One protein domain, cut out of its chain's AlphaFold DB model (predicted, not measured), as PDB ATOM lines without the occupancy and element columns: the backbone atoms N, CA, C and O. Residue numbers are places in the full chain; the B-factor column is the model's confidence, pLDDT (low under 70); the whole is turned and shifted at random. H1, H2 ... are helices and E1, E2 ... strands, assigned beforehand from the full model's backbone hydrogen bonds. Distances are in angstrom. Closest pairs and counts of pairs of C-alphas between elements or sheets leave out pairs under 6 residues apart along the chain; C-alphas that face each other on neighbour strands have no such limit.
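AT A GLANCE: This is residues 80 to 260 of the 510 residues of an uncharacterized protein of Amycolatopsis rubida (UniProt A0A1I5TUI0). A long, narrow bundle of helices, H2 to H6, has a small three-strand sheet at one end, while H1 and the part of H2 next to it reach out at the other. Residues 153 to 158 stick out beyond the sheet; residues 80 to 97, with no named element, run along the bundle. The 181 printed residues, mostly helix, hold six named helices and three strands, H1 H2 E1 E2 H3 H4 H5 E3 H6; the antiparallel sheet runs E2 E1 E3. The whole is loose, radius of gyration of the C-alphas 21.4 A, spanning 79 by 32 by 27 A.

HOW THE PARTS SIT: E1, residues 142 to 151, bends by 58 degrees at residue 145; it forms a hairpin with E2, residues 165 to 170, and neighbours E3, residues 224 to 226. N 145 and O 167, 2.9 A, and N 148 and O 225, 2.8 A, are within hydrogen-bond range. H6, residues 238 to 259, only grazes the sheet with residues 238 to 243. It touches residues 120 to 132 of H2, residues 105 to 133, at a shallow tilt of 19 degrees, opposite ways; the closest C-alphas are those of Ser 124 and Ala 254, 4.2 A. H4, residues 197 to 207, touches H6, closest C-alphas Leu 202 and Val 253, 5.6 A. H3, residues 172 to 192, forms a helical hairpin with H4, closest C-alphas Arg 189 and Glu 200, 5.0 A. H5, residues 209 to 219, is close to H3 but not clearly touching, closest C-alphas Phe 182 and Ala 211, 7.1 A. H1, residues 98 to 101, touches H2 only at the corner. O i to N i+4 pairs are within range throughout H3, H5 and H6, 23 of 25 in H2 and 5 of 7 in H4; H1 is too short for one.

IN THESE COORDINATES: H2 spans 42.8 A from C-alpha 105 at (-36.269, 38.305, 31.084), H3 30.3 A, E1 25.4 A, and H6 31.5 A to C-alpha 259 at (-12.153, 39.556, 16.553).

THE WHOLE: The farthest C-alphas, Gly 104 and Gly 155, are 80.2 A apart. The printed part has no cut; links E1 to E2 and E3 to H6 are long. Residues 136 to 139, 152 to 159, 219 to 223 and 228 have pLDDT under 70.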
ATOM      1  N   LYS A  80     -23.144  49.349 -21.225       80.00
ATOM      2  CA  LYS A  80     -23.750  49.075 -19.919       80.00
ATOM      3  C   LYS A  80     -22.854  48.160 -19.088       80.00
ATOM      4  O   LYS A  80     -22.552  47.037 -19.495       80.00
ATOM      5  N   LEU A  81     -22.493  48.628 -17.899       80.75
ATOM      6  CA  LEU A  81     -21.875  47.807 -16.863       80.75
ATOM      7  C   LEU A  81     -22.933  46.932 -16.171       80.75
ATOM      8  O   LEU A  81     -24.084  47.357 -16.072       80.75
ATOM      9  N   PRO A  82     -22.564  45.742 -15.661       80.56
ATOM     10  CA  PRO A  82     -23.485  44.900 -14.901       80.56
ATOM     11  C   PRO A  82     -24.020  45.656 -13.683       80.56
ATOM     12  O   PRO A  82     -23.251  46.324 -12.988       80.56
ATOM     13  N   ASP A  83     -25.322  45.572 -13.422       80.50
ATOM     14  CA  ASP A  83     -25.929  46.166 -12.231       80.50
ATOM     15  C   ASP A  83     -25.522  45.400 -10.971       80.50
ATOM     16  O   ASP A  83     -25.315  44.187 -11.010       80.50
ATOM     17  N   ALA A  84     -25.393  46.124  -9.856       79.81
ATOM     18  CA  ALA A  84     -25.160  45.492  -8.565       79.81
ATOM     19  C   ALA A  84     -26.440  44.776  -8.125       79.81
ATOM     20  O   ALA A  84     -27.523  45.365  -8.130       79.81
ATOM     21  N   ARG A  85     -26.320  43.515  -7.723       86.12
ATOM     22  CA  ARG A  85     -27.417  42.762  -7.122       86.12
ATOM     23  C   ARG A  85     -27.645  43.250  -5.702       86.12
ATOM     24  O   ARG A  85     -26.703  43.484  -4.944       86.12
ATOM     25  N   HIS A  86     -28.914  43.359  -5.324       79.75
ATOM     26  CA  HIS A  86     -29.259  43.610  -3.935       79.75
ATOM     27  C   HIS A  86     -28.886  42.386  -3.087       79.75
ATOM     28  O   HIS A  86     -29.284  41.267  -3.430       79.75
ATOM     29  N   PRO A  87     -28.115  42.567  -2.002       87.44
ATOM     30  CA  PRO A  87     -27.807  41.473  -1.097       87.44
ATOM     31  C   PRO A  87     -29.096  41.002  -0.419       87.44
ATOM     32  O   PRO A  87     -29.918  41.817  -0.004       87.44
ATOM     33  N   GLY A  88     -29.260  39.684  -0.292       88.19
ATOM     34  CA  GLY A  88     -30.362  39.108   0.475       88.19
ATOM     35  C   GLY A  88     -30.239  39.381   1.983       88.19
ATOM     36  O   GLY A  88     -29.191  39.856   2.453       88.19
ATOM     37  N   PRO A  89     -31.277  39.044   2.764       92.00
ATOM     38  CA  PRO A  89     -31.251  39.213   4.210       92.00
ATOM     39  C   PRO A  89     -30.134  38.386   4.856       92.00
ATOM     40  O   PRO A  89     -29.811  37.285   4.400       92.00
ATOM     41  N   VAL A  90     -29.542  38.916   5.928       92.38
ATOM     42  CA  VAL A  90     -28.622  38.148   6.777       92.38
ATOM     43  C   VAL A  90     -29.402  37.030   7.450       92.38
ATOM     44  O   VAL A  90     -30.420  37.289   8.082       92.38
ATOM     45  N   GLN A  91     -28.890  35.807   7.345       90.81
ATOM     46  CA  GLN A  91     -29.421  34.649   8.055       90.81
ATOM     47  C   GLN A  91     -28.538  34.332   9.258       90.81
ATOM     48  O   GLN A  91     -27.358  34.015   9.076       90.81
ATOM     49  N   LEU A  92     -29.089  34.409  10.471       89.44
ATOM     50  CA  LEU A  92     -28.368  34.007  11.683       89.44
ATOM     51  C   LEU A  92     -28.741  32.571  12.060       89.44
ATOM     52  O   LEU A  92     -29.900  32.250  12.304       89.44
ATOM     53  N   SER A  93     -27.746  31.689  12.152       85.00
ATOM     54  CA  SER A  93     -27.950  30.319  12.634       85.00
ATOM     55  C   SER A  93     -28.030  30.298  14.163       85.00
ATOM     56  O   SER A  93     -27.046  30.023  14.849       85.00
ATOM     57  N   LEU A  94     -29.205  30.629  14.700       85.88
ATOM     58  CA  LEU A  94     -29.478  30.667  16.137       85.88
ATOM     59  C   LEU A  94     -30.192  29.382  16.591       85.88
ATOM     60  O   LEU A  94     -31.122  28.913  15.945       85.88
ATOM     61  N   GLY A  95     -29.777  28.805  17.722       81.38
ATOM     62  CA  GLY A  95     -30.387  27.582  18.266       81.38
ATOM     63  C   GLY A  95     -31.722  27.821  18.990       81.38
ATOM     64  O   GLY A  95     -31.976  28.923  19.477       81.38
ATOM     65  N   GLY A  96     -32.559  26.783  19.106       85.06
ATOM     66  CA  GLY A  96     -33.861  26.826  19.802       85.06
ATOM     67  C   GLY A  96     -34.992  27.415  18.955       85.06
ATOM     68  O   GLY A  96     -34.794  27.647  17.771       85.06
ATOM     69  N   SER A  97     -36.166  27.657  19.542       88.44
ATOM     70  CA  SER A  97     -37.294  28.347  18.878       88.44
ATOM     71  C   SER A  97     -37.427  29.815  19.307       88.44
ATOM     72  O   SER A  97     -36.950  30.201  20.375       88.44
ATOM     73  N   VAL A  98     -38.137  30.645  18.526       88.88
ATOM     74  CA  VAL A  98     -38.468  32.038  18.914       88.88
ATOM     75  C   VAL A  98     -39.156  32.077  20.282       88.88
ATOM     76  O   VAL A  98     -38.826  32.913  21.118       88.88
ATOM     77  N   ARG A  99     -40.068  31.131  20.542       90.06
ATOM     78  CA  ARG A  99     -40.802  31.028  21.810       90.06
ATOM     79  C   ARG A  99     -39.869  30.759  22.989       90.06
ATOM     80  O   ARG A  99     -39.963  31.451  23.997       90.06
ATOM     81  N   GLU A 100     -38.950  29.805  22.856       88.31
ATOM     82  CA  GLU A 100     -37.923  29.525  23.874       88.31
ATOM     83  C   GLU A 100     -36.991  30.715  24.105       88.31
ATOM     84  O   GLU A 100     -36.483  30.912  25.206       88.31
ATOM     85  N   ALA A 101     -36.746  31.518  23.073       86.81
ATOM     86  CA  ALA A 101     -35.864  32.673  23.155       86.81
ATOM     87  C   ALA A 101     -36.432  33.797  24.044       86.81
ATOM     88  O   ALA A 101     -35.676  34.656  24.504       86.81
ATOM     89  N   VAL A 102     -37.740  33.769  24.323       90.81
ATOM     90  CA  VAL A 102     -38.472  34.821  25.042       90.81
ATOM     91  C   VAL A 102     -39.166  34.334  26.321       90.81
ATOM     92  O   VAL A 102     -40.042  35.020  26.850       90.81
ATOM     93  N   THR A 103     -38.798  33.162  26.849       88.06
ATOM     94  CA  THR A 103     -39.318  32.655  28.131       88.06
ATOM     95  C   THR A 103     -38.650  33.369  29.313       88.06
ATOM     96  O   THR A 103     -37.673  32.873  29.880       88.06
ATOM     97  N   GLY A 104     -39.170  34.544  29.669       86.94
ATOM     98  CA  GLY A 104     -38.702  35.360  30.797       86.94
ATOM     99  C   GLY A 104     -37.503  36.261  30.472       86.94
ATOM    100  O   GLY A 104     -36.803  36.067  29.472       86.94
ATOM    101  N   ALA A 105     -37.262  37.257  31.329       87.56
ATOM    102  CA  ALA A 105     -36.269  38.305  31.084       87.56
ATOM    103  C   ALA A 105     -34.830  37.779  30.983       87.56
ATOM    104  O   ALA A 105     -34.089  38.192  30.095       87.56
ATOM    105  N   ASP A 106     -34.425  36.819  31.816       89.19
ATOM    106  CA  ASP A 106     -33.059  36.278  31.773       89.19
ATOM    107  C   ASP A 106     -32.737  35.535  30.480       89.19
ATOM    108  O   ASP A 106     -31.632  35.647  29.933       89.19
ATOM    109  N   ARG A 107     -33.695  34.757  29.964       90.56
ATOM    110  CA  ARG A 107     -33.522  34.093  28.672       90.56
ATOM    111  C   ARG A 107     -33.513  35.121  27.549       90.56
ATOM    112  O   ARG A 107     -32.598  35.067  26.735       90.56
ATOM    113  N   ALA A 108     -34.426  36.087  27.578       91.62
ATOM    114  CA  ALA A 108     -34.478  37.167  26.603       91.62
ATOM    115  C   ALA A 108     -33.173  37.989  26.552       91.62
ATOM    116  O   ALA A 108     -32.643  38.229  25.472       91.62
ATOM    117  N   ARG A 109     -32.569  38.327  27.699       90.44
ATOM    118  CA  ARG A 109     -31.262  39.016  27.762       90.44
ATOM    119  C   ARG A 109     -30.153  38.215  27.085       90.44
ATOM    120  O   ARG A 109     -29.335  38.775  26.354       90.44
ATOM    121  N   ARG A 110     -30.119  36.896  27.311       90.25
ATOM    122  CA  ARG A 110     -29.163  36.000  26.637       90.25
ATOM    123  C   ARG A 110     -29.421  35.943  25.134       90.25
ATOM    124  O   ARG A 110     -28.461  36.071  24.383       90.25
ATOM    125  N   THR A 111     -30.681  35.836  24.719       91.44
ATOM    126  CA  THR A 111     -31.093  35.855  23.309       91.44
ATOM    127  C   THR A 111     -30.634  37.126  22.606       91.44
ATOM    128  O   THR A 111     -30.018  37.039  21.550       91.44
ATOM    129  N   VAL A 112     -30.870  38.306  23.191       89.50
ATOM    130  CA  VAL A 112     -30.418  39.580  22.610       89.50
ATOM    131  C   VAL A 112     -28.905  39.565  22.402       89.50
ATOM    132  O   VAL A 112     -28.420  39.849  21.308       89.50
ATOM    133  N   ARG A 113     -28.145  39.152  23.423       89.19
ATOM    134  CA  ARG A 113     -26.689  39.035  23.313       89.19
ATOM    135  C   ARG A 113     -26.269  38.042  22.223       89.19
ATOM    136  O   ARG A 113     -25.303  38.311  21.520       89.19
ATOM    137  N   GLU A 114     -26.958  36.909  22.093       90.56
ATOM    138  CA  GLU A 114     -26.698  35.898  21.058       90.56
ATOM    139  C   GLU A 114     -26.943  36.457  19.647       90.56
ATOM    140  O   GLU A 114     -26.062  36.340  18.799       90.56
ATOM    141  N   VAL A 115     -28.077  37.131  19.416       90.31
ATOM    142  CA  VAL A 115     -28.415  37.779  18.133       90.31
ATOM    143  C   VAL A 115     -27.363  38.827  17.763       90.31
ATOM    144  O   VAL A 115     -26.795  38.789  16.671       90.31
ATOM    145  N   ILE A 116     -27.049  39.734  18.693       88.19
ATOM    146  CA  ILE A 116     -26.094  40.824  18.456       88.19
ATOM    147  C   ILE A 116     -24.669  40.287  18.253       88.19
ATOM    148  O   ILE A 116     -23.920  40.833  17.444       88.19
ATOM    149  N   ALA A 117     -24.277  39.220  18.956       89.38
ATOM    150  CA  ALA A 117     -22.965  38.594  18.789       89.38
ATOM    151  C   ALA A 117     -22.843  37.792  17.483       89.38
ATOM    152  O   ALA A 117     -21.753  37.706  16.922       89.38
ATOM    153  N   ALA A 118     -23.935  37.195  17.001       92.00
ATOM    154  CA  ALA A 118     -23.932  36.395  15.780       92.00
ATOM    155  C   ALA A 118     -23.784  37.253  14.514       92.00
ATOM    156  O   ALA A 118     -23.212  36.789  13.529       92.00
ATOM    157  N   LEU A 119     -24.255  38.506  14.542       92.12
ATOM    158  CA  LEU A 119     -24.218  39.412  13.390       92.12
ATOM    159  C   LEU A 119     -22.800  39.630  12.826       92.12
ATOM    160  O   LEU A 119     -22.591  39.299  11.657       92.12
ATOM    161  N   PRO A 120     -21.799  40.112  13.595       93.50
ATOM    162  CA  PRO A 120     -20.447  40.294  13.064       93.50
ATOM    163  C   PRO A 120     -19.796  39.001  12.576       93.50
ATOM    164  O   PRO A 120     -19.101  39.009  11.564       93.50
ATOM    165  N   VAL A 121     -20.057  37.878  13.255       93.31
ATOM    166  CA  VAL A 121     -19.542  36.561  12.853       93.31
ATOM    167  C   VAL A 121     -20.094  36.177  11.485       93.31
ATOM    168  O   VAL A 121     -19.333  35.810  10.592       93.31
ATOM    169  N   ARG A 122     -21.403  36.334  11.279       95.12
ATOM    170  CA  ARG A 122     -22.026  36.018   9.998       95.12
ATOM    171  C   ARG A 122     -21.529  36.927   8.874       95.12
ATOM    172  O   ARG A 122     -21.217  36.449   7.786       95.12
ATOM    173  N   VAL A 123     -21.399  38.226   9.138       95.19
ATOM    174  CA  VAL A 123     -20.860  39.185   8.160       95.19
ATOM    175  C   VAL A 123     -19.384  38.891   7.850       95.19
ATOM    176  O   VAL A 123     -18.967  39.018   6.703       95.19
ATOM    177  N   SER A 124     -18.599  38.424   8.827       96.25
ATOM    178  CA  SER A 124     -17.225  37.947   8.609       96.25
ATOM    179  C   SER A 124     -17.179  36.757   7.643       96.25
ATOM    180  O   SER A 124     -16.370  36.741   6.714       96.25
ATOM    181  N   GLU A 125     -18.070  35.775   7.798       95.94
ATOM    182  CA  GLU A 125     -18.164  34.634   6.875       95.94
ATOM    183  C   GLU A 125     -18.514  35.068   5.446       95.94
ATOM    184  O   GLU A 125     -17.892  34.595   4.490       95.94
ATOM    185  N   GLU A 126     -19.467  35.995   5.298       95.94
ATOM    186  CA  GLU A 126     -19.833  36.595   4.009       95.94
ATOM    187  C   GLU A 126     -18.632  37.334   3.384       95.94
ATOM    188  O   GLU A 126     -18.315  37.119   2.211       95.94
ATOM    189  N   ALA A 127     -17.883  38.112   4.175       96.19
ATOM    190  CA  ALA A 127     -16.661  38.787   3.728       96.19
ATOM    191  C   ALA A 127     -15.609  37.789   3.212       96.19
ATOM    192  O   ALA A 127     -15.021  37.994   2.147       96.19
ATOM    193  N   ARG A 128     -15.408  36.659   3.910       96.06
ATOM    194  CA  ARG A 128     -14.506  35.587   3.447       96.06
ATOM    195  C   ARG A 128     -14.998  34.929   2.163       96.06
ATOM    196  O   ARG A 128     -14.174  34.499   1.355       96.06
ATOM    197  N   ALA A 129     -16.309  34.809   1.967       93.44
ATOM    198  CA  ALA A 129     -16.867  34.282   0.727       93.44
ATOM    199  C   ALA A 129     -16.552  35.212  -0.453       93.44
ATOM    200  O   ALA A 129     -16.034  34.737  -1.463       93.44
ATOM    201  N   HIS A 130     -16.739  36.526  -0.293       93.06
ATOM    202  CA  HIS A 130     -16.318  37.514  -1.291       93.06
ATOM    203  C   HIS A 130     -14.799  37.491  -1.528       93.06
ATOM    204  O   HIS A 130     -14.356  37.515  -2.674       93.06
ATOM    205  N   ALA A 131     -13.991  37.352  -0.471       92.88
ATOM    206  CA  ALA A 131     -12.532  37.276  -0.583       92.88
ATOM    207  C   ALA A 131     -12.079  36.081  -1.442       92.88
ATOM    208  O   ALA A 131     -11.202  36.214  -2.293       92.88
ATOM    209  N   LYS A 132     -12.714  34.912  -1.268       89.75
ATOM    210  CA  LYS A 132     -12.413  33.700  -2.052       89.75
ATOM    211  C   LYS A 132     -12.663  33.882  -3.547       89.75
ATOM    212  O   LYS A 132     -11.957  33.267  -4.341       89.75
ATOM    213  N   VAL A 133     -13.639  34.704  -3.928       85.44
ATOM    214  CA  VAL A 133     -13.959  34.983  -5.335       85.44
ATOM    215  C   VAL A 133     -12.844  35.789  -6.011       85.44
ATOM    216  O   VAL A 133     -12.557  35.562  -7.181       85.44
ATOM    217  N   LEU A 134     -12.142  36.642  -5.258       84.31
ATOM    218  CA  LEU A 134     -10.995  37.427  -5.738       84.31
ATOM    219  C   LEU A 134      -9.642  36.696  -5.605       84.31
ATOM    220  O   LEU A 134      -8.598  37.260  -5.916       84.31
ATOM    221  N   ARG A 135      -9.647  35.436  -5.148       74.38
ATOM    222  CA  ARG A 135      -8.464  34.578  -4.958       74.38
ATOM    223  C   ARG A 135      -7.905  33.858  -6.212       74.38
ATOM    224  O   ARG A 135      -6.745  33.448  -6.123       74.38
ATOM    225  N   PRO A 136      -8.647  33.591  -7.315       65.69
ATOM    226  CA  PRO A 136      -8.108  32.853  -8.464       65.69
ATOM    227  C   PRO A 136      -6.816  33.475  -9.010       65.69
ATOM    228  O   PRO A 136      -6.607  34.675  -8.823       65.69
ATOM    229  N   PRO A 137      -5.963  32.698  -9.713       66.56
ATOM    230  CA  PRO A 137      -4.806  33.273 -10.376       66.56
ATOM    231  C   PRO A 137      -5.275  34.405 -11.282       66.56
ATOM    232  O   PRO A 137      -6.295  34.309 -11.969       66.56
ATOM    233  N   VAL A 138      -4.537  35.495 -11.203       59.53
ATOM    234  CA  VAL A 138      -4.886  36.795 -11.750       59.53
ATOM    235  C   VAL A 138      -5.181  36.737 -13.257       59.53
ATOM    236  O   VAL A 138      -6.054  37.458 -13.741       59.53
ATOM    237  N   GLU A 139      -4.570  35.790 -13.980       60.69
ATOM    238  CA  GLU A 139      -4.826  35.551 -15.408       60.69
ATOM    239  C   GLU A 139      -6.246  35.037 -15.721       60.69
ATOM    240  O   GLU A 139      -6.638  34.986 -16.882       60.69
ATOM    241  N   ARG A 140      -7.032  34.636 -14.710       73.56
ATOM    242  CA  ARG A 140      -8.460  34.283 -14.853       73.56
ATOM    243  C   ARG A 140      -9.408  35.426 -14.499       73.56
ATOM    244  O   ARG A 140     -10.600  35.321 -14.773       73.56
ATOM    245  N   LEU A 141      -8.903  36.478 -13.855       82.94
ATOM    246  CA  LEU A 141      -9.701  37.628 -13.424       82.94
ATOM    247  C   LEU A 141      -9.698  38.737 -14.471       82.94
ATOM    248  O   LEU A 141     -10.686  39.464 -14.596       82.94
ATOM    249  N   CYS A 142      -8.608  38.828 -15.233       88.06
ATOM    250  CA  CYS A 142      -8.422  39.815 -16.279       88.06
ATOM    251  C   CYS A 142      -8.346  39.176 -17.670       88.06
ATOM    252  O   CYS A 142      -7.822  38.080 -17.847       88.06
ATOM    253  N   GLU A 143      -8.825  39.904 -18.671       89.06
ATOM    254  CA  GLU A 143      -8.683  39.604 -20.092       89.06
ATOM    255  C   GLU A 143      -7.834  40.677 -20.788       89.06
ATOM    256  O   GLU A 143      -7.656  41.789 -20.282       89.06
ATOM    257  N   ALA A 144      -7.296  40.338 -21.960       89.12
ATOM    258  CA  ALA A 144      -6.534  41.281 -22.766       89.12
ATOM    259  C   ALA A 144      -7.438  42.410 -23.290       89.12
ATOM    260  O   ALA A 144      -8.551  42.173 -23.765       89.12
ATOM    261  N   GLY A 145      -6.925  43.635 -23.245       88.44
ATOM    262  CA  GLY A 145      -7.599  44.826 -23.748       88.44
ATOM    263  C   GLY A 145      -6.641  45.749 -24.487       88.44
ATOM    264  O   GLY A 145      -5.420  45.555 -24.491       88.44
ATOM    265  N   ARG A 146      -7.201  46.755 -25.153       88.44
ATOM    266  CA  ARG A 146      -6.435  47.732 -25.929       88.44
ATOM    267  C   ARG A 146      -6.913  49.123 -25.595       88.44
ATOM    268  O   ARG A 146      -8.116  49.358 -25.518       88.44
ATOM    269  N   TYR A 147      -5.964  50.035 -25.440       87.94
ATOM    270  CA  TYR A 147      -6.264  51.402 -25.059       87.94
ATOM    271  C   TYR A 147      -5.355  52.411 -25.761       87.94
ATOM    272  O   TYR A 147      -4.214  52.119 -26.119       87.94
ATOM    273  N   PHE A 148      -5.868  53.622 -25.931       85.38
ATOM    274  CA  PHE A 148      -5.091  54.825 -26.192       85.38
ATOM    275  C   PHE A 148      -4.914  55.597 -24.890       85.38
ATOM    276  O   PHE A 148      -5.781  55.558 -24.015       85.38
ATOM    277  N   GLN A 149      -3.806  56.320 -24.777       84.88
ATOM    278  CA  GLN A 149      -3.532  57.225 -23.667       84.88
ATOM    279  C   GLN A 149      -3.269  58.622 -24.221       84.88
ATOM    280  O   GLN A 149      -2.589  58.748 -25.237       84.88
ATOM    281  N   GLU A 150      -3.827  59.649 -23.589       81.06
ATOM    282  CA  GLU A 150      -3.530  61.042 -23.903       81.06
ATOM    283  C   GLU A 150      -2.064  61.314 -23.557       81.06
ATOM    284  O   GLU A 150      -1.577  60.931 -22.490       81.06
ATOM    285  N   GLU A 151      -1.354  61.941 -24.483       76.81
ATOM    286  CA  GLU A 151      -0.001  62.442 -24.284       76.81
ATOM    287  C   GLU A 151      -0.105  63.971 -24.230       76.81
ATOM    288  O   GLU A 151      -0.612  64.601 -25.165       76.81
ATOM    289  N   GLU A 152       0.308  64.569 -23.108       61.84
ATOM    290  CA  GLU A 152       0.464  66.022 -23.021       61.84
ATOM    291  C   GLU A 152       1.665  66.431 -23.877       61.84
ATOM    292  O   GLU A 152       2.781  65.955 -23.674       61.84
ATOM    293  N   ASP A 153       1.424  67.308 -24.849       53.91
ATOM    294  CA  ASP A 153       2.479  67.917 -25.654       53.91
ATOM    295  C   ASP A 153       2.893  69.227 -24.962       53.91
ATOM    296  O   ASP A 153       2.067  70.134 -24.794       53.91
ATOM    297  N   GLU A 154       4.155  69.327 -24.527       44.56
ATOM    298  CA  GLU A 154       4.724  70.517 -23.877       44.56
ATOM    299  C   GLU A 154       4.697  71.719 -24.844       44.56
ATOM    300  O   GLU A 154       5.666  72.020 -25.539       44.56
ATOM    301  N   GLY A 155       3.568  72.429 -24.924       45.19
ATOM    302  CA  GLY A 155       3.505  73.719 -25.616       45.19
ATOM    303  C   GLY A 155       2.181  74.124 -26.259       45.19
ATOM    304  O   GLY A 155       2.086  75.265 -26.716       45.19
ATOM    305  N   ARG A 156       1.147  73.272 -26.318       49.03
ATOM    306  CA  ARG A 156      -0.195  73.680 -26.792       49.03
ATOM    307  C   ARG A 156      -1.300  72.960 -26.029       49.03
ATOM    308  O   ARG A 156      -1.206  71.765 -25.807       49.03
ATOM    309  N   TYR A 157      -2.388  73.677 -25.739       47.78
ATOM    310  CA  TYR A 157      -3.649  73.185 -25.154       47.78
ATOM    311  C   TYR A 157      -4.423  72.190 -26.057       47.78
ATOM    312  O   TYR A 157      -5.651  72.185 -26.071       47.78
ATOM    313  N   ASN A 158      -3.729  71.365 -26.841       56.81
ATOM    314  CA  ASN A 158      -4.332  70.315 -27.648       56.81
ATOM    315  C   ASN A 158      -3.954  68.972 -27.026       56.81
ATOM    316  O   ASN A 158      -2.797  68.569 -27.071       56.81
ATOM    317  N   VAL A 159      -4.943  68.299 -26.449       59.97
ATOM    318  CA  VAL A 159      -4.826  66.917 -25.983       59.97
ATOM    319  C   VAL A 159      -4.695  66.005 -27.209       59.97
ATOM    320  O   VAL A 159      -5.564  66.030 -28.086       59.97
ATOM    321  N   TRP A 160      -3.624  65.210 -27.289       73.56
ATOM    322  CA  TRP A 160      -3.406  64.249 -28.374       73.56
ATOM    323  C   TRP A 160      -3.418  62.817 -27.854       73.56
ATOM    324  O   TRP A 160      -2.972  62.542 -26.747       73.56
ATOM    325  N   TRP A 161      -3.889  61.887 -28.682       77.75
ATOM    326  CA  TRP A 161      -3.838  60.459 -28.382       77.75
ATOM    327  C   TRP A 161      -2.500  59.863 -28.826       77.75
ATOM    328  O   TRP A 161      -2.137  59.943 -30.006       77.75
ATOM    329  N   GLY A 162      -1.797  59.226 -27.889       81.06
ATOM    330  CA  GLY A 162      -0.615  58.410 -28.151       81.06
ATOM    331  C   GLY A 162      -0.921  57.179 -29.022       81.06
ATOM    332  O   GLY A 162      -2.039  57.004 -29.513       81.06
ATOM    333  N   PRO A 163       0.062  56.299 -29.276       83.38
ATOM    334  CA  PRO A 163      -0.171  55.059 -30.020       83.38
ATOM    335  C   PRO A 163      -1.097  54.087 -29.264       83.38
ATOM    336  O   PRO A 163      -1.196  54.140 -28.040       83.38
ATOM    337  N   GLU A 164      -1.744  53.176 -30.002       87.19
ATOM    338  CA  GLU A 164      -2.516  52.055 -29.433       87.19
ATOM    339  C   GLU A 164      -1.579  51.174 -28.590       87.19
ATOM    340  O   GLU A 164      -0.511  50.770 -29.057       87.19
ATOM    341  N   ARG A 165      -1.972  50.891 -27.346       88.00
ATOM    342  CA  ARG A 165      -1.229  50.063 -26.390       88.00
ATOM    343  C   ARG A 165      -2.059  48.847 -25.989       88.00
ATOM    344  O   ARG A 165      -3.289  48.875 -26.011       88.00
ATOM    345  N   THR A 166      -1.375  47.776 -25.603       89.19
ATOM    346  CA  THR A 166      -1.987  46.574 -25.025       89.19
ATOM    347  C   THR A 166      -2.020  46.681 -23.507       89.19
ATOM    348  O   THR A 166      -1.030  47.086 -22.896       89.19
ATOM    349  N   GLY A 167      -3.131  46.278 -22.906       88.50
ATOM    350  CA  GLY A 167      -3.333  46.266 -21.463       88.50
ATOM    351  C   GLY A 167      -4.176  45.078 -21.017       88.50
ATOM    352  O   GLY A 167      -4.449  44.160 -21.797       88.50
ATOM    353  N   THR A 168      -4.606  45.113 -19.763       88.94
ATOM    354  CA  THR A 168      -5.526  44.139 -19.170       88.94
ATOM    355  C   THR A 168      -6.760  44.850 -18.625       88.94
ATOM    356  O   THR A 168      -6.721  46.043 -18.319       88.94
ATOM    357  N   ARG A 169      -7.881  44.137 -18.525       88.56
ATOM    358  CA  ARG A 169      -9.109  44.602 -17.865       88.56
ATOM    359  C   ARG A 169      -9.790  43.452 -17.139       88.56
ATOM    360  O   ARG A 169      -9.676  42.324 -17.609       88.56
ATOM    361  N   PRO A 170     -10.522  43.692 -16.044       89.94
ATOM    362  CA  PRO A 170     -11.282  42.649 -15.382       89.94
ATOM    363  C   PRO A 170     -12.404  42.158 -16.295       89.94
ATOM    364  O   PRO A 170     -13.007  42.938 -17.038       89.94
ATOM    365  N   THR A 171     -12.723  40.870 -16.212       89.19
ATOM    366  CA  THR A 171     -13.889  40.333 -16.917       89.19
ATOM    367  C   THR A 171     -15.175  40.977 -16.386       89.19
ATOM    368  O   THR A 171     -15.258  41.426 -15.236       89.19
ATOM    369  N   ARG A 172     -16.232  40.997 -17.206       88.12
ATOM    370  CA  ARG A 172     -17.547  41.515 -16.781       88.12
ATOM    371  C   ARG A 172     -18.096  40.805 -15.546       88.12
ATOM    372  O   ARG A 172     -18.767  41.439 -14.736       88.12
ATOM    373  N   GLU A 173     -17.805  39.515 -15.401       88.75
ATOM    374  CA  GLU A 173     -18.191  38.740 -14.225       88.75
ATOM    375  C   GLU A 173     -17.512  39.277 -12.960       88.75
ATOM    376  O   GLU A 173     -18.201  39.558 -11.981       88.75
ATOM    377  N   VAL A 174     -16.197  39.517 -13.005       90.62
ATOM    378  CA  VAL A 174     -15.438  40.086 -11.880       90.62
ATOM    379  C   VAL A 174     -15.937  41.486 -11.532       90.62
ATOM    380  O   VAL A 174     -16.138  41.794 -10.357       90.62
ATOM    381  N   VAL A 175     -16.217  42.332 -12.530       90.75
ATOM    382  CA  VAL A 175     -16.805  43.659 -12.279       90.75
ATOM    383  C   VAL A 175     -18.165  43.545 -11.591       90.75
ATOM    384  O   VAL A 175     -18.424  44.281 -10.640       90.75
ATOM    385  N   GLY A 176     -19.016  42.611 -12.027       91.06
ATOM    386  CA  GLY A 176     -20.285  42.314 -11.360       91.06
ATOM    387  C   GLY A 176     -20.086  41.886  -9.906       91.06
ATOM    388  O   GLY A 176     -20.684  42.472  -9.011       91.06
ATOM    389  N   GLN A 177     -19.171  40.951  -9.648       90.94
ATOM    390  CA  GLN A 177     -18.866  40.451  -8.302       90.94
ATOM    391  C   GLN A 177     -18.335  41.546  -7.364       90.94
ATOM    392  O   GLN A 177     -18.730  41.602  -6.199       90.94
ATOM    393  N   VAL A 178     -17.470  42.440  -7.853       92.62
ATOM    394  CA  VAL A 178     -16.957  43.571  -7.061       92.62
ATOM    395  C   VAL A 178     -18.060  44.604  -6.796       92.62
ATOM    396  O   VAL A 178     -18.154  45.136  -5.688       92.62
ATOM    397  N   LYS A 179     -18.946  44.866  -7.767       91.81
ATOM    398  CA  LYS A 179     -20.121  45.730  -7.554       91.81
ATOM    399  C   LYS A 179     -21.092  45.130  -6.532       91.81
ATOM    400  O   LYS A 179     -21.531  45.854  -5.638       91.81
ATOM    401  N   ASP A 180     -21.364  43.830  -6.618       92.69
ATOM    402  CA  ASP A 180     -22.177  43.085  -5.650       92.69
ATOM    403  C   ASP A 180     -21.557  43.157  -4.250       92.69
ATOM    404  O   ASP A 180     -22.257  43.426  -3.278       92.69
ATOM    405  N   MET A 181     -20.235  43.008  -4.143       94.62
ATOM    406  CA  MET A 181     -19.495  43.150  -2.889       94.62
ATOM    407  C   MET A 181     -19.629  44.563  -2.292       94.62
ATOM    408  O   MET A 181     -19.848  44.692  -1.090       94.62
ATOM    409  N   PHE A 182     -19.543  45.641  -3.080       93.56
ATOM    410  CA  PHE A 182     -19.767  46.992  -2.539       93.56
ATOM    411  C   PHE A 182     -21.219  47.213  -2.096       93.56
ATOM    412  O   PHE A 182     -21.448  47.833  -1.055       93.56
ATOM    413  N   GLY A 183     -22.193  46.692  -2.853       92.50
ATOM    414  CA  GLY A 183     -23.608  46.721  -2.473       92.50
ATOM    415  C   GLY A 183     -23.872  45.956  -1.173       92.50
ATOM    416  O   GLY A 183     -24.538  46.467  -0.272       92.50
ATOM    417  N   TRP A 184     -23.270  44.773  -1.041       94.62
ATOM    418  CA  TRP A 184     -23.248  43.977   0.183       94.62
ATOM    419  C   TRP A 184     -22.652  44.755   1.360       94.62
ATOM    420  O   TRP A 184     -23.322  44.912   2.381       94.62
ATOM    421  N   ALA A 185     -21.443  45.305   1.215       94.88
ATOM    422  CA  ALA A 185     -20.758  46.015   2.294       94.88
ATOM    423  C   ALA A 185     -21.577  47.217   2.792       94.88
ATOM    424  O   ALA A 185     -21.715  47.406   4.000       94.88
ATOM    425  N   ALA A 186     -22.183  47.984   1.879       92.44
ATOM    426  CA  ALA A 186     -23.061  49.099   2.228       92.44
ATOM    427  C   ALA A 186     -24.326  48.638   2.977       92.44
ATOM    428  O   ALA A 186     -24.697  49.234   3.989       92.44
ATOM    429  N   ALA A 187     -24.967  47.556   2.527       91.81
ATOM    430  CA  ALA A 187     -26.151  47.016   3.192       91.81
ATOM    431  C   ALA A 187     -25.839  46.485   4.599       91.81
ATOM    432  O   ALA A 187     -26.591  46.753   5.537       91.81
ATOM    433  N   ARG A 188     -24.723  45.762   4.770       93.69
ATOM    434  CA  ARG A 188     -24.305  45.249   6.084       93.69
ATOM    435  C   ARG A 188     -23.876  46.368   7.019       93.69
ATOM    436  O   ARG A 188     -24.226  46.322   8.192       93.69
ATOM    437  N   ARG A 189     -23.212  47.407   6.503       92.25
ATOM    438  CA  ARG A 189     -22.849  48.606   7.268       92.25
ATOM    439  C   ARG A 189     -24.082  49.271   7.884       92.25
ATOM    440  O   ARG A 189     -24.080  49.531   9.079       92.25
ATOM    441  N   ASN A 190     -25.146  49.454   7.101       87.25
ATOM    442  CA  ASN A 190     -26.412  50.026   7.582       87.25
ATOM    443  C   ASN A 190     -27.153  49.126   8.584       87.25
ATOM    444  O   ASN A 190     -27.986  49.610   9.338       87.25
ATOM    445  N   LEU A 191     -26.919  47.811   8.558       88.50
ATOM    446  CA  LEU A 191     -27.516  46.886   9.524       88.50
ATOM    447  C   LEU A 191     -26.807  46.954  10.883       88.50
ATOM    448  O   LEU A 191     -27.455  46.820  11.919       88.50
ATOM    449  N   VAL A 192     -25.482  47.130  10.878       88.25
ATOM    450  CA  VAL A 192     -24.659  47.094  12.095       88.25
ATOM    451  C   VAL A 192     -24.345  48.473  12.676       88.25
ATOM    452  O   VAL A 192     -23.866  48.519  13.804       88.25
ATOM    453  N   SER A 193     -24.606  49.575  11.961       84.31
ATOM    454  CA  SER A 193     -24.208  50.942  12.355       84.31
ATOM    455  C   SER A 193     -24.627  51.325  13.765       84.31
ATOM    456  O   SER A 193     -23.838  51.902  14.509       84.31
ATOM    457  N   ASP A 194     -25.840  50.941  14.141       76.25
ATOM    458  CA  ASP A 194     -26.473  51.429  15.364       76.25
ATOM    459  C   ASP A 194     -26.190  50.518  16.570       76.25
ATOM    460  O   ASP A 194     -26.483  50.875  17.706       76.25
ATOM    461  N   ILE A 195     -25.608  49.335  16.333       80.88
ATOM    462  CA  ILE A 195     -25.382  48.305  17.361       80.88
ATOM    463  C   ILE A 195     -23.891  47.978  17.523       80.88
ATOM    464  O   ILE A 195     -23.432  47.694  18.626       80.88
ATOM    465  N   HIS A 196     -23.115  48.046  16.439       85.75
ATOM    466  CA  HIS A 196     -21.674  47.794  16.410       85.75
ATOM    467  C   HIS A 196     -20.942  48.889  15.618       85.75
ATOM    468  O   HIS A 196     -20.566  48.672  14.461       85.75
ATOM    469  N   PRO A 197     -20.652  50.047  16.241       87.75
ATOM    470  CA  PRO A 197     -19.907  51.129  15.592       87.75
ATOM    471  C   PRO A 197     -18.525  50.696  15.078       87.75
ATOM    472  O   PRO A 197     -18.007  51.241  14.109       87.75
ATOM    473  N   GLU A 198     -17.902  49.701  15.709       89.81
ATOM    474  CA  GLU A 198     -16.616  49.166  15.257       89.81
ATOM    475  C   GLU A 198     -16.758  48.290  13.999       89.81
ATOM    476  O   GLU A 198     -15.961  48.415  13.070       89.81
ATOM    477  N   ALA A 199     -17.819  47.476  13.911       91.81
ATOM    478  CA  ALA A 199     -18.141  46.715  12.701       91.81
ATOM    479  C   ALA A 199     -18.471  47.641  11.519       91.81
ATOM    480  O   ALA A 199     -18.054  47.385  10.390       91.81
ATOM    481  N   GLU A 200     -19.186  48.735  11.790       93.62
ATOM    482  CA  GLU A 200     -19.488  49.788  10.818       93.62
ATOM    483  C   GLU A 200     -18.210  50.378  10.216       93.62
ATOM    484  O   GLU A 200     -18.076  50.412   8.990       93.62
ATOM    485  N   ARG A 201     -17.238  50.747  11.060       93.62
ATOM    486  CA  ARG A 201     -15.948  51.301  10.619       93.62
ATOM    487  C   ARG A 201     -15.156  50.323   9.765       93.62
ATOM    488  O   ARG A 201     -14.579  50.729   8.756       93.62
ATOM    489  N   LEU A 202     -15.140  49.042  10.138       95.00
ATOM    490  CA  LEU A 202     -14.483  47.998   9.350       95.00
ATOM    491  C   LEU A 202     -15.112  47.896   7.955       95.00
ATOM    492  O   LEU A 202     -14.402  47.984   6.956       95.00
ATOM    493  N   LEU A 203     -16.440  47.801   7.861       94.94
ATOM    494  CA  LEU A 203     -17.150  47.731   6.576       94.94
ATOM    495  C   LEU A 203     -17.004  49.017   5.747       94.94
ATOM    496  O   LEU A 203     -16.944  48.957   4.516       94.94
ATOM    497  N   ALA A 204     -16.888  50.177   6.399       93.62
ATOM    498  CA  ALA A 204     -16.691  51.456   5.728       93.62
ATOM    499  C   ALA A 204     -15.404  51.488   4.883       93.62
ATOM    500  O   ALA A 204     -15.399  52.133   3.830       93.62
ATOM    501  N   THR A 205     -14.359  50.740   5.270       92.56
ATOM    502  CA  THR A 205     -13.104  50.629   4.499       92.56
ATOM    503  C   THR A 205     -13.329  50.116   3.074       92.56
ATOM    504  O   THR A 205     -12.697  50.605   2.135       92.56
ATOM    505  N   LEU A 206     -14.293  49.207   2.887       92.50
ATOM    506  CA  LEU A 206     -14.648  48.648   1.584       92.50
ATOM    507  C   LEU A 206     -15.449  49.643   0.743       92.50
ATOM    508  O   LEU A 206     -15.305  49.675  -0.470       92.50
ATOM    509  N   THR A 207     -16.264  50.493   1.370       88.94
ATOM    510  CA  THR A 207     -17.116  51.472   0.663       88.94
ATOM    511  C   THR A 207     -16.454  52.839   0.433       88.94
ATOM    512  O   THR A 207     -17.050  53.707  -0.205       88.94
ATOM    513  N   GLY A 208     -15.241  53.040   0.954       89.56
ATOM    514  CA  GLY A 208     -14.515  54.310   0.924       89.56
ATOM    515  C   GLY A 208     -13.575  54.463  -0.275       89.56
ATOM    516  O   GLY A 208     -13.967  54.310  -1.434       89.56
ATOM    517  N   ALA A 209     -12.310  54.786   0.006       88.62
ATOM    518  CA  ALA A 209     -11.304  55.096  -1.012       88.62
ATOM    519  C   ALA A 209     -11.071  53.955  -2.017       88.62
ATOM    520  O   ALA A 209     -10.870  54.225  -3.198       88.62
ATOM    521  N   LEU A 210     -11.153  52.690  -1.585       87.44
ATOM    522  CA  LEU A 210     -11.011  51.529  -2.472       87.44
ATOM    523  C   LEU A 210     -12.159  51.429  -3.486       87.44
ATOM    524  O   LEU A 210     -11.902  51.261  -4.678       87.44
ATOM    525  N   ALA A 211     -13.410  51.608  -3.049       90.00
ATOM    526  CA  ALA A 211     -14.558  51.674  -3.954       90.00
ATOM    527  C   ALA A 211     -14.448  52.848  -4.928       90.00
ATOM    528  O   ALA A 211     -14.776  52.712  -6.107       90.00
ATOM    529  N   GLN A 212     -13.961  53.994  -4.449       89.50
ATOM    530  CA  GLN A 212     -13.752  55.158  -5.297       89.50
ATOM    531  C   GLN A 212     -12.669  54.902  -6.350       89.50
ATOM    532  O   GLN A 212     -12.927  55.127  -7.528       89.50
ATOM    533  N   ARG A 213     -11.520  54.340  -5.953       89.25
ATOM    534  CA  ARG A 213     -10.441  53.948  -6.868       89.25
ATOM    535  C   ARG A 213     -10.935  52.944  -7.909       89.25
ATOM    536  O   ARG A 213     -10.670  53.136  -9.084       89.25
ATOM    537  N   PHE A 214     -11.725  51.944  -7.514       90.12
ATOM    538  CA  PHE A 214     -12.340  51.003  -8.454       90.12
ATOM    539  C   PHE A 214     -13.280  51.687  -9.454       90.12
ATOM    540  O   PHE A 214     -13.183  51.436 -10.653       90.12
ATOM    541  N   ARG A 215     -14.155  52.593  -8.996       87.12
ATOM    542  CA  ARG A 215     -15.034  53.369  -9.890       87.12
ATOM    543  C   ARG A 215     -14.248  54.271 -10.843       87.12
ATOM    544  O   ARG A 215     -14.562  54.303 -12.029       87.12
ATOM    545  N   ASP A 216     -13.232  54.969 -10.339       84.94
ATOM    546  CA  ASP A 216     -12.371  55.837 -11.147       84.94
ATOM    547  C   ASP A 216     -11.586  55.016 -12.191       84.94
ATOM    548  O   ASP A 216     -11.475  55.438 -13.344       84.94
ATOM    549  N   SER A 217     -11.111  53.817 -11.827       85.88
ATOM    550  CA  SER A 217     -10.454  52.873 -12.740       85.88
ATOM    551  C   SER A 217     -11.407  52.300 -13.794       85.88
ATOM    552  O   SER A 217     -10.986  52.115 -14.929       85.88
ATOM    553  N   LEU A 218     -12.683  52.061 -13.463       81.50
ATOM    554  CA  LEU A 218     -13.694  51.626 -14.439       81.50
ATOM    555  C   LEU A 218     -14.008  52.708 -15.474       81.50
ATOM    556  O   LEU A 218     -14.214  52.395 -16.643       81.50
ATOM    557  N   GLN A 219     -14.104  53.962 -15.026       67.94
ATOM    558  CA  GLN A 219     -14.593  55.064 -15.851       67.94
ATOM    559  C   GLN A 219     -13.488  55.801 -16.605       67.94
ATOM    560  O   GLN A 219     -13.820  56.539 -17.528       67.94
ATOM    561  N   THR A 220     -12.213  55.604 -16.242       58.03
ATOM    562  CA  THR A 220     -11.061  56.380 -16.736       58.03
ATOM    563  C   THR A 220     -11.374  57.873 -16.775       58.03
ATOM    564  O   THR A 220     -11.868  58.404 -17.770       58.03
ATOM    565  N   ARG A 221     -11.062  58.597 -15.693       51.59
ATOM    566  CA  ARG A 221     -10.948  60.060 -15.803       51.59
ATOM    567  C   ARG A 221     -10.030  60.400 -16.987       51.59
ATOM    568  O   ARG A 221      -9.049  59.692 -17.191       51.59
ATOM    569  N   TYR A 222     -10.422  61.437 -17.736       51.78
ATOM    570  CA  TYR A 222      -9.687  62.176 -18.777       51.78
ATOM    571  C   TYR A 222      -8.256  61.671 -19.013       51.78
ATOM    572  O   TYR A 222      -7.438  61.735 -18.097       51.78
ATOM    573  N   GLY A 223      -7.972  61.126 -20.202       60.25
ATOM    574  CA  GLY A 223      -6.653  60.548 -20.457       60.25
ATOM    575  C   GLY A 223      -6.605  59.214 -21.192       60.25
ATOM    576  O   GLY A 223      -5.513  58.820 -21.588       60.25
ATOM    577  N   ARG A 224      -7.705  58.455 -21.330       71.62
ATOM    578  CA  ARG A 224      -7.683  57.104 -21.942       71.62
ATOM    579  C   ARG A 224      -8.924  56.801 -22.796       71.62
ATOM    580  O   ARG A 224     -10.008  57.326 -22.537       71.62
ATOM    581  N   ALA A 225      -8.749  55.968 -23.823       71.12
ATOM    582  CA  ALA A 225      -9.816  55.457 -24.690       71.12
ATOM    583  C   ALA A 225      -9.645  53.948 -24.904       71.12
ATOM    584  O   ALA A 225      -8.587  53.533 -25.364       71.12
ATOM    585  N   ASP A 226     -10.658  53.142 -24.591       80.56
ATOM    586  CA  ASP A 226     -10.614  51.669 -24.628       80.56
ATOM    587  C   ASP A 226     -11.463  51.103 -25.777       80.56
ATOM    588  O   ASP A 226     -12.397  51.761 -26.223       80.56
ATOM    589  N   ASP A 227     -11.174  49.886 -26.245       75.62
ATOM    590  CA  ASP A 227     -11.786  49.254 -27.430       75.62
ATOM    591  C   ASP A 227     -13.315  48.993 -27.400       75.62
ATOM    592  O   ASP A 227     -13.837  48.280 -28.261       75.62
ATOM    593  N   GLY A 228     -14.052  49.624 -26.481       68.50
ATOM    594  CA  GLY A 228     -15.514  49.711 -26.480       68.50
ATOM    595  C   GLY A 228     -16.210  48.672 -25.604       68.50
ATOM    596  O   GLY A 228     -17.428  48.522 -25.676       68.50
ATOM    597  N   SER A 229     -15.462  47.959 -24.759       71.62
ATOM    598  CA  SER A 229     -16.000  46.917 -23.870       71.62
ATOM    599  C   SER A 229     -16.868  47.455 -22.716       71.62
ATOM    600  O   SER A 229     -17.666  46.705 -22.133       71.62
ATOM    601  N   GLY A 230     -16.716  48.746 -22.391       75.94
ATOM    602  CA  GLY A 230     -17.303  49.407 -21.219       75.94
ATOM    603  C   GLY A 230     -16.481  49.292 -19.938       75.94
ATOM    604  O   GLY A 230     -16.843  49.898 -18.935       75.94
ATOM    605  N   ILE A 231     -15.387  48.527 -19.956       85.62
ATOM    606  CA  ILE A 231     -14.452  48.362 -18.842       85.62
ATOM    607  C   ILE A 231     -13.077  48.790 -19.344       85.62
ATOM    608  O   ILE A 231     -12.538  48.186 -20.267       85.62
ATOM    609  N   ALA A 232     -12.499  49.820 -18.734       85.62
ATOM    610  CA  ALA A 232     -11.221  50.346 -19.191       85.62
ATOM    611  C   ALA A 232     -10.078  49.320 -19.087       85.62
ATOM    612  O   ALA A 232      -9.831  48.756 -18.015       85.62
ATOM    613  N   ALA A 233      -9.325  49.136 -20.174       87.62
ATOM    614  CA  ALA A 233      -8.026  48.484 -20.123       87.62
ATOM    615  C   ALA A 233      -6.967  49.411 -19.516       87.62
ATOM    616  O   ALA A 233      -6.855  50.592 -19.858       87.62
ATOM    617  N   LEU A 234      -6.172  48.847 -18.611       86.12
ATOM    618  CA  LEU A 234      -5.063  49.509 -17.932       86.12
ATOM    619  C   LEU A 234      -3.740  48.810 -18.284       86.12
ATOM    620  O   LEU A 234      -3.755  47.673 -18.766       86.12
ATOM    621  N   PRO A 235      -2.586  49.466 -18.060       87.44
ATOM    622  CA  PRO A 235      -1.294  48.800 -18.089       87.44
ATOM    623  C   PRO A 235      -1.307  47.484 -17.292       87.44
ATOM    624  O   PRO A 235      -1.924  47.435 -16.222       87.44
ATOM    625  N   PRO A 236      -0.618  46.436 -17.779       84.56
ATOM    626  CA  PRO A 236      -0.559  45.158 -17.080       84.56
ATOM    627  C   PRO A 236      -0.099  45.331 -15.628       84.56
ATOM    628  O   PRO A 236       0.921  45.969 -15.371       84.56
ATOM    629  N   GLY A 237      -0.839  44.751 -14.685       83.75
ATOM    630  CA  GLY A 237      -0.546  44.798 -13.253       83.75
ATOM    631  C   GLY A 237      -1.396  45.798 -12.457       83.75
ATOM    632  O   GLY A 237      -1.520  45.633 -11.242       83.75
ATOM    633  N   GLU A 238      -1.996  46.819 -13.084       87.88
ATOM    634  CA  GLU A 238      -2.779  47.834 -12.355       87.88
ATOM    635  C   GLU A 238      -4.099  47.278 -11.796       87.88
ATOM    636  O   GLU A 238      -4.427  47.511 -10.626       87.88
ATOM    637  N   TRP A 239      -4.856  46.531 -12.606       88.19
ATOM    638  CA  TRP A 239      -6.105  45.901 -12.162       88.19
ATOM    639  C   TRP A 239      -5.838  44.777 -11.176       88.19
ATOM    640  O   TRP A 239      -6.546  44.618 -10.187       88.19
ATOM    641  N   GLU A 240      -4.779  44.031 -11.433       87.44
ATOM    642  CA  GLU A 240      -4.280  42.929 -10.638       87.44
ATOM    643  C   GLU A 240      -3.927  43.392  -9.221       87.44
ATOM    644  O   GLU A 240      -4.377  42.799  -8.239       87.44
ATOM    645  N   ALA A 241      -3.197  44.506  -9.110       88.25
ATOM    646  CA  ALA A 241      -2.890  45.141  -7.836       88.25
ATOM    647  C   ALA A 241      -4.160  45.626  -7.122       88.25
ATOM    648  O   ALA A 241      -4.328  45.367  -5.935       88.25
ATOM    649  N   LEU A 242      -5.089  46.274  -7.835       90.25
ATOM    650  CA  LEU A 242      -6.335  46.765  -7.239       90.25
ATOM    651  C   LEU A 242      -7.240  45.629  -6.728       90.25
ATOM    652  O   LEU A 242      -7.818  45.740  -5.648       90.25
ATOM    653  N   LEU A 243      -7.368  44.535  -7.479       91.12
ATOM    654  CA  LEU A 243      -8.109  43.347  -7.049       91.12
ATOM    655  C   LEU A 243      -7.415  42.661  -5.860       91.12
ATOM    656  O   LEU A 243      -8.093  42.196  -4.944       91.12
ATOM    657  N   GLY A 244      -6.077  42.663  -5.835       90.62
ATOM    658  CA  GLY A 244      -5.278  42.227  -4.690       90.62
ATOM    659  C   GLY A 244      -5.525  43.067  -3.433       90.62
ATOM    660  O   GLY A 244      -5.754  42.502  -2.362       90.62
ATOM    661  N   ASP A 245      -5.567  44.396  -3.567       91.81
ATOM    662  CA  ASP A 245      -5.888  45.327  -2.478       91.81
ATOM    663  C   ASP A 245      -7.306  45.078  -1.932       91.81
ATOM    664  O   ASP A 245      -7.514  45.044  -0.718       91.81
ATOM    665  N   LEU A 246      -8.288  44.850  -2.815       93.38
ATOM    666  CA  LEU A 246      -9.664  44.521  -2.427       93.38
ATOM    667  C   LEU A 246      -9.751  43.182  -1.689       93.38
ATOM    668  O   LEU A 246     -10.427  43.082  -0.665       93.38
ATOM    669  N   HIS A 247      -9.047  42.159  -2.177       93.75
ATOM    670  CA  HIS A 247      -8.955  40.870  -1.500       93.75
ATOM    671  C   HIS A 247      -8.349  41.016  -0.096       93.75
ATOM    672  O   HIS A 247      -8.926  40.521   0.873       93.75
ATOM    673  N   ALA A 248      -7.231  41.734   0.033       93.12
ATOM    674  CA  ALA A 248      -6.586  41.980   1.320       93.12
ATOM    675  C   ALA A 248      -7.507  42.746   2.284       93.12
ATOM    676  O   ALA A 248      -7.621  42.372   3.452       93.12
ATOM    677  N   ALA A 249      -8.218  43.765   1.792       95.06
ATOM    678  CA  ALA A 249      -9.183  44.519   2.585       95.06
ATOM    679  C   ALA A 249     -10.344  43.638   3.076       95.06
ATOM    680  O   ALA A 249     -10.711  43.713   4.245       95.06
ATOM    681  N   LEU A 250     -10.890  42.757   2.229       96.00
ATOM    682  CA  LEU A 250     -11.937  41.812   2.635       96.00
ATOM    683  C   LEU A 250     -11.463  40.845   3.722       96.00
ATOM    684  O   LEU A 250     -12.210  40.570   4.658       96.00
ATOM    685  N   VAL A 251     -10.233  40.336   3.612       95.88
ATOM    686  CA  VAL A 251      -9.641  39.463   4.637       95.88
ATOM    687  C   VAL A 251      -9.471  40.225   5.950       95.88
ATOM    688  O   VAL A 251      -9.905  39.734   6.988       95.88
ATOM    689  N   ALA A 252      -8.936  41.448   5.903       96.19
ATOM    690  CA  ALA A 252      -8.777  42.290   7.085       96.19
ATOM    691  C   ALA A 252     -10.122  42.618   7.755       96.19
ATOM    692  O   ALA A 252     -10.236  42.542   8.977       96.19
ATOM    693  N   VAL A 253     -11.160  42.928   6.970       97.19
ATOM    694  CA  VAL A 253     -12.522  43.141   7.480       97.19
ATOM    695  C   VAL A 253     -13.079  41.864   8.099       97.19
ATOM    696  O   VAL A 253     -13.628  41.916   9.196       97.19
ATOM    697  N   ALA A 254     -12.917  40.716   7.442       97.25
ATOM    698  CA  ALA A 254     -13.373  39.441   7.981       97.25
ATOM    699  C   ALA A 254     -12.705  39.116   9.326       97.25
ATOM    700  O   ALA A 254     -13.392  38.744  10.280       97.25
ATOM    701  N   ASP A 255     -11.385  39.264   9.412       96.75
ATOM    702  CA  ASP A 255     -10.624  38.995  10.630       96.75
ATOM    703  C   ASP A 255     -10.981  39.998  11.738       96.75
ATOM    704  O   ASP A 255     -11.224  39.590  12.873       96.75
ATOM    705  N   GLY A 256     -11.118  41.286  11.405       96.31
ATOM    706  CA  GLY A 256     -11.544  42.327  12.341       96.31
ATOM    707  C   GLY A 256     -12.941  42.077  12.911       96.31
ATOM    708  O   GLY A 256     -13.126  42.130  14.122       96.31
ATOM    709  N   LEU A 257     -13.911  41.725  12.060       95.56
ATOM    710  CA  LEU A 257     -15.281  41.408  12.484       95.56
ATOM    711  C   LEU A 257     -15.336  40.169  13.386       95.56
ATOM    712  O   LEU A 257     -16.097  40.144  14.350       95.56
ATOM    713  N   ALA A 258     -14.525  39.149  13.090       93.31
ATOM    714  CA  ALA A 258     -14.438  37.939  13.906       93.31
ATOM    715  C   ALA A 258     -13.751  38.181  15.262       93.31
ATOM    716  O   ALA A 258     -14.018  37.454  16.219       93.31
ATOM    717  N   ALA A 259     -12.876  39.186  15.342       93.38
ATOM    718  CA  ALA A 259     -12.153  39.556  16.553       93.38
ATOM    719  C   ALA A 259     -12.944  40.489  17.487       93.38
ATOM    720  O   ALA A 259     -12.487  40.744  18.605       93.38
ATOM    721  N   LEU A 260     -14.112  40.993  17.065       90.75
ATOM    722  CA  LEU A 260     -14.912  41.895  17.890       90.75
ATOM    723  C   LEU A 260     -15.309  41.232  19.219       90.75
ATOM    724  O   LEU A 260     -15.724  40.066  19.246       90.75
TER     725      LEU A 260